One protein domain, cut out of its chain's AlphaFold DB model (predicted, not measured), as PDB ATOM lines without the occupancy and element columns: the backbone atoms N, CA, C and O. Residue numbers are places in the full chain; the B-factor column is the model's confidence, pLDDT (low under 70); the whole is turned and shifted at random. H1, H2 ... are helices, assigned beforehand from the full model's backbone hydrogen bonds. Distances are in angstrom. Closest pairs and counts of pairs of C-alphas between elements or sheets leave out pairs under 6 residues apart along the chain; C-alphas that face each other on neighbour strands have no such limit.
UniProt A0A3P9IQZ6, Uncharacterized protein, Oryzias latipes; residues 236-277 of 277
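Overview. This is residues 236 to 277 of the 277 residues of an uncharacterized protein of Oryzias latipes (UniProt A0A3P9IQZ6). A long helix, H1, begins as an arm that sticks out with residues 236 to 242; from its other end a long loop, residues 254 to 267, folds back and leads into a short helix, H2, which packs at a slant on residues 244 to 251 of H1. The printed part has 42 residues with two named helices, H1 then H2, and no named strand, and its class is all helix. It is compact, with a radius of gyration of the C-alphas of 9.9 A, and the C-alphas span 30 by 21 by 14 A.

Along the chain. H1, residues 236 to 253, begins with C-alpha 236 at (0.835, -13.449, -39.679) and measures 25.5 A from first to last C-alpha. It ends with C-alpha 253 at (-18.228, -21.293, -54.739). Residues 254 to 267 have no named element. H2, residues 268 to 276, is 12.3 A long and ends with C-alpha 276 at (-6.195, -22.258, -59.976).

Arrangement. H1 and H2 touch, with 12 pairs of C-alphas within 8 A. The closest C-alphas are those of Phe 251 and Val 275, 5.8 A apart. H1 touches H2 with residues 244 to 251 alone, while residues 236 to 242 of H1 stand free. The two helices run the same way at a steep tilt of 47 degrees, with their centres 10.9 A apart. Every O i to N i+4 pair is within hydrogen-bond range in H1 and H2.

Size, cuts and confidence. The C-alphas farthest apart are those of Lys 236 and Lys 261, 31.1 A. The printed part has no cut and ends at Glu 277, the chain's last residue. The link from H1 to H2 is long, with 14 residues. The mean pLDDT of the printed part is 82.8; residues 260 to 262 and residue 277 are under 70.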
ATOM      1  N   LYS A 236       0.630 -12.396 -38.668       97.38
ATOM      2  CA  LYS A 236       0.835 -13.449 -39.679       97.38
ATOM      3  C   LYS A 236      -0.160 -14.594 -39.542       97.38
ATOM      4  O   LYS A 236      -0.643 -15.104 -40.546       97.38
ATOM      5  N   THR A 237      -0.498 -14.969 -38.312       96.94
ATOM      6  CA  THR A 237      -1.529 -15.979 -38.042       96.94
ATOM      7  C   THR A 237      -2.895 -15.488 -38.513       96.94
ATOM      8  O   THR A 237      -3.611 -16.237 -39.172       96.94
ATOM      9  N   LEU A 238      -3.234 -14.222 -38.253       97.25
ATOM     10  CA  LEU A 238      -4.475 -13.618 -38.737       97.25
ATOM     11  C   LEU A 238      -4.528 -13.572 -40.271       97.25
ATOM     12  O   LEU A 238      -5.527 -13.995 -40.846       97.25
ATOM     13  N   GLU A 239      -3.458 -13.114 -40.928       96.56
ATOM     14  CA  GLU A 239      -3.332 -13.120 -42.395       96.56
ATOM     15  C   GLU A 239      -3.509 -14.538 -42.961       96.56
ATOM     16  O   GLU A 239      -4.260 -14.738 -43.913       96.56
ATOM     17  N   LEU A 240      -2.877 -15.544 -42.348       95.19
ATOM     18  CA  LEU A 240      -3.027 -16.939 -42.756       95.19
ATOM     19  C   LEU A 240      -4.476 -17.415 -42.604       95.19
ATOM     20  O   LEU A 240      -5.013 -18.006 -43.534       95.19
ATOM     21  N   CYS A 241      -5.128 -17.145 -41.470       94.94
ATOM     22  CA  CYS A 241      -6.539 -17.476 -41.264       94.94
ATOM     23  C   CYS A 241      -7.441 -16.823 -42.320       94.94
ATOM     24  O   CYS A 241      -8.341 -17.482 -42.837       94.94
ATOM     25  N   GLN A 242      -7.179 -15.563 -42.678       94.62
ATOM     26  CA  GLN A 242      -7.911 -14.865 -43.736       94.62
ATOM     27  C   GLN A 242      -7.705 -15.522 -45.104       94.62
ATOM     28  O   GLN A 242      -8.685 -15.766 -45.802       94.62
ATOM     29  N   ILE A 243      -6.462 -15.859 -45.470       92.56
ATOM     30  CA  ILE A 243      -6.162 -16.570 -46.722       92.56
ATOM     31  C   ILE A 243      -6.899 -17.908 -46.755       92.56
ATOM     32  O   ILE A 243      -7.611 -18.175 -47.716       92.56
ATOM     33  N   LYS A 244      -6.794 -18.712 -45.688       92.50
ATOM     34  CA  LYS A 244      -7.493 -20.001 -45.581       92.50
ATOM     35  C   LYS A 244      -8.996 -19.853 -45.791       92.50
ATOM     36  O   LYS A 244      -9.579 -20.604 -46.563       92.50
ATOM     37  N   MET A 245      -9.605 -18.862 -45.142       92.12
ATOM     38  CA  MET A 245     -11.037 -18.598 -45.255       92.12
ATOM     39  C   MET A 245     -11.434 -18.163 -46.671       92.12
ATOM     40  O   MET A 245     -12.415 -18.663 -47.206       92.12
ATOM     41  N   ILE A 246     -10.672 -17.264 -47.303       92.50
ATOM     42  CA  ILE A 246     -10.942 -16.814 -48.675       92.50
ATOM     43  C   ILE A 246     -10.780 -17.972 -49.667       92.50
ATOM     44  O   ILE A 246     -11.640 -18.150 -50.524       92.50
ATOM     45  N   THR A 247      -9.713 -18.767 -49.554       89.00
ATOM     46  CA  THR A 247      -9.473 -19.927 -50.424       89.00
ATOM     47  C   THR A 247     -10.578 -20.967 -50.287       89.00
ATOM     48  O   THR A 247     -11.094 -21.411 -51.308       89.00
ATOM     49  N   LEU A 248     -10.980 -21.306 -49.058       87.94
ATOM     50  CA  LEU A 248     -12.089 -22.226 -48.810       87.94
ATOM     51  C   LEU A 248     -13.394 -21.695 -49.417       87.94
ATOM     52  O   LEU A 248     -14.053 -22.411 -50.163       87.94
ATOM     53  N   ASN A 249     -13.719 -20.422 -49.172       88.19
ATOM     54  CA  ASN A 249     -14.913 -19.797 -49.738       88.19
ATOM     55  C   ASN A 249     -14.902 -19.851 -51.275       88.19
ATOM     56  O   ASN A 249     -15.910 -20.193 -51.884       88.19
ATOM     57  N   LEU A 250     -13.773 -19.532 -51.919       87.62
ATOM     58  CA  LEU A 250     -13.644 -19.609 -53.378       87.62
ATOM     59  C   LEU A 250     -13.804 -21.049 -53.886       87.62
ATOM     60  O   LEU A 250     -14.548 -21.278 -54.839       87.62
ATOM     61  N   PHE A 251     -13.160 -22.012 -53.226       85.06
ATOM     62  CA  PHE A 251     -13.258 -23.434 -53.549       85.06
ATOM     63  C   PHE A 251     -14.707 -23.939 -53.504       85.06
ATOM     64  O   PHE A 251     -15.185 -24.543 -54.464       85.06
ATOM     65  N   GLU A 252     -15.437 -23.618 -52.434       83.69
ATOM     66  CA  GLU A 252     -16.853 -23.966 -52.292       83.69
ATOM     67  C   GLU A 252     -17.724 -23.276 -53.357       83.69
ATOM     68  O   GLU A 252     -18.599 -23.914 -53.945       83.69
ATOM     69  N   THR A 253     -17.466 -22.000 -53.687       86.06
ATOM     70  CA  THR A 253     -18.228 -21.293 -54.739       86.06
ATOM     71  C   THR A 253     -18.023 -21.865 -56.143       86.06
ATOM     72  O   THR A 253     -18.937 -21.788 -56.962       86.06
ATOM     73  N   LEU A 254     -16.864 -22.470 -56.423       83.62
ATOM     74  CA  LEU A 254     -16.577 -23.160 -57.684       83.62
ATOM     75  C   LEU A 254     -17.130 -24.598 -57.723       83.62
ATOM     76  O   LEU A 254     -16.903 -25.323 -58.688       83.62
ATOM     77  N   GLY A 255     -17.898 -25.006 -56.706       77.44
ATOM     78  CA  GLY A 255     -18.538 -26.322 -56.635       77.44
ATOM     79  C   GLY A 255     -17.669 -27.405 -55.993       77.44
ATOM     80  O   GLY A 255     -18.011 -28.587 -56.081       77.44
ATOM     81  N   GLY A 256     -16.566 -27.022 -55.347       78.00
ATOM     82  CA  GLY A 256     -15.743 -27.914 -54.545       78.00
ATOM     83  C   GLY A 256     -16.519 -28.474 -53.353       78.00
ATOM     84  O   GLY A 256     -17.182 -27.740 -52.623       78.00
ATOM     85  N   VAL A 257     -16.445 -29.790 -53.148       74.75
ATOM     86  CA  VAL A 257     -17.040 -30.461 -51.982       74.75
ATOM     87  C   VAL A 257     -15.958 -30.633 -50.922       74.75
ATOM     88  O   VAL A 257     -14.830 -31.017 -51.237       74.75
ATOM     89  N   VAL A 258     -16.297 -30.355 -49.668       76.62
ATOM     90  CA  VAL A 258     -15.396 -30.472 -48.517       76.62
ATOM     91  C   VAL A 258     -15.797 -31.701 -47.689       76.62
ATOM     92  O   VAL A 258     -16.972 -32.059 -47.624       76.62
ATOM     93  N   GLU A 259     -14.813 -32.373 -47.085       70.94
ATOM     94  CA  GLU A 259     -14.978 -33.558 -46.218       70.94
ATOM     95  C   GLU A 259     -15.442 -34.856 -46.915       70.94
ATOM     96  O   GLU A 259     -14.700 -35.321 -47.768       70.94
ATOM     97  N   GLU A 260     -16.545 -35.525 -46.532       56.53
ATOM     98  CA  GLU A 260     -16.771 -36.989 -46.717       56.53
ATOM     99  C   GLU A 260     -16.509 -37.589 -48.124       56.53
ATOM    100  O   GLU A 260     -16.301 -38.800 -48.236       56.53
ATOM    101  N   LYS A 261     -16.473 -36.794 -49.204       60.06
ATOM    102  CA  LYS A 261     -16.028 -37.218 -50.553       60.06
ATOM    103  C   LYS A 261     -15.135 -36.195 -51.283       60.06
ATOM    104  O   LYS A 261     -14.999 -36.277 -52.502       60.06
ATOM    105  N   GLY A 262     -14.553 -35.232 -50.572       69.62
ATOM    106  CA  GLY A 262     -13.858 -34.077 -51.140       69.62
ATOM    107  C   GLY A 262     -12.563 -33.691 -50.415       69.62
ATOM    108  O   GLY A 262     -11.995 -34.489 -49.668       69.62
ATOM    109  N   ILE A 263     -12.047 -32.483 -50.667       75.94
ATOM    110  CA  ILE A 263     -10.780 -32.024 -50.071       75.94
ATOM    111  C   ILE A 263     -10.995 -31.685 -48.588       75.94
ATOM    112  O   ILE A 263     -12.040 -31.167 -48.197       75.94
ATOM    113  N   ASN A 264     -10.010 -31.995 -47.738       80.44
ATOM    114  CA  ASN A 264     -10.066 -31.688 -46.307       80.44
ATOM    115  C   ASN A 264     -10.151 -30.169 -46.076       80.44
ATOM    116  O   ASN A 264      -9.400 -29.410 -46.684       80.44
ATOM    117  N   ILE A 265     -11.017 -29.739 -45.155       78.06
ATOM    118  CA  ILE A 265     -11.259 -28.321 -44.847       78.06
ATOM    119  C   ILE A 265      -9.991 -27.550 -44.433       78.06
ATOM    120  O   ILE A 265      -9.878 -26.358 -44.703       78.06
ATOM    121  N   ASN A 266      -9.009 -28.229 -43.828       81.31
ATOM    122  CA  ASN A 266      -7.745 -27.640 -43.380       81.31
ATOM    123  C   ASN A 266      -6.605 -27.739 -44.411       81.31
ATOM    124  O   ASN A 266      -5.531 -27.181 -44.168       81.31
ATOM    125  N   ASP A 267      -6.810 -28.437 -45.533       83.94
ATOM    126  CA  ASP A 267      -5.809 -28.637 -46.589       83.94
ATOM    127  C   ASP A 267      -5.915 -27.528 -47.647       83.94
ATOM    128  O   ASP A 267      -6.358 -27.720 -48.781       83.94
ATOM    129  N   THR A 268      -5.553 -26.316 -47.221       83.31
ATOM    130  CA  THR A 268      -5.685 -25.085 -48.014       83.31
ATOM    131  C   THR A 268      -4.856 -25.112 -49.299       83.31
ATOM    132  O   THR A 268      -5.255 -24.495 -50.281       83.31
ATOM    133  N   GLU A 269      -3.726 -25.826 -49.325       85.25
ATOM    134  CA  GLU A 269      -2.874 -25.922 -50.519       85.25
ATOM    135  C   GLU A 269      -3.603 -26.645 -51.656       85.25
ATOM    136  O   GLU A 269      -3.711 -26.102 -52.753       85.25
ATOM    137  N   LYS A 270      -4.230 -27.796 -51.379       82.00
ATOM    138  CA  LYS A 270      -4.994 -28.532 -52.400       82.00
ATOM    139  C   LYS A 270      -6.262 -27.810 -52.852       82.00
ATOM    140  O   LYS A 270      -6.627 -27.901 -54.021       82.00
ATOM    141  N   GLN A 271      -6.935 -27.097 -51.945       81.00
ATOM    142  CA  GLN A 271      -8.078 -26.245 -52.305       81.00
ATOM    143  C   GLN A 271      -7.640 -25.133 -53.263       81.00
ATOM    144  O   GLN A 271      -8.322 -24.852 -54.244       81.00
ATOM    145  N   LEU A 272      -6.481 -24.519 -53.005       83.50
ATOM    146  CA  LEU A 272      -5.935 -23.471 -53.860       83.50
ATOM    147  C   LEU A 272      -5.522 -24.003 -55.238       83.50
ATOM    148  O   LEU A 272      -5.741 -23.306 -56.226       83.50
ATOM    149  N   ASP A 273      -4.958 -25.209 -55.312       84.69
ATOM    150  CA  ASP A 273      -4.582 -25.841 -56.581       84.69
ATOM    151  C   ASP A 273      -5.806 -26.089 -57.479       84.69
ATOM    152  O   ASP A 273      -5.748 -25.789 -58.667       84.69
ATOM    153  N   GLN A 274      -6.943 -26.520 -56.915       77.75
ATOM    154  CA  GLN A 274      -8.191 -26.706 -57.678       77.75
ATOM    155  C   GLN A 274      -8.896 -25.398 -58.054       77.75
ATOM    156  O   GLN A 274      -9.618 -25.358 -59.040       77.75
ATOM    157  N   VAL A 275      -8.699 -24.323 -57.286       77.69
ATOM    158  CA  VAL A 275      -9.204 -22.982 -57.634       77.69
ATOM    159  C   VAL A 275      -8.371 -22.336 -58.756       77.69
ATOM    160  O   VAL A 275      -8.828 -21.387 -59.393       77.69
ATOM    161  N   ARG A 276      -7.129 -22.797 -58.972       70.31
ATOM    162  CA  ARG A 276      -6.195 -22.258 -59.976       70.31
ATOM    163  C   ARG A 276      -6.251 -22.965 -61.335       70.31
ATOM    164  O   ARG A 276      -5.727 -22.392 -62.291       70.31
ATOM    165  N   GLU A 277      -6.822 -24.167 -61.401       54.75
ATOM    166  CA  GLU A 277      -7.173 -24.881 -62.645       54.75
ATOM    167  C   GLU A 277      -8.427 -24.288 -63.305       54.75
ATOM    168  O   GLU A 277      -8.419 -24.174 -64.553       54.75
TER     169      GLU A 277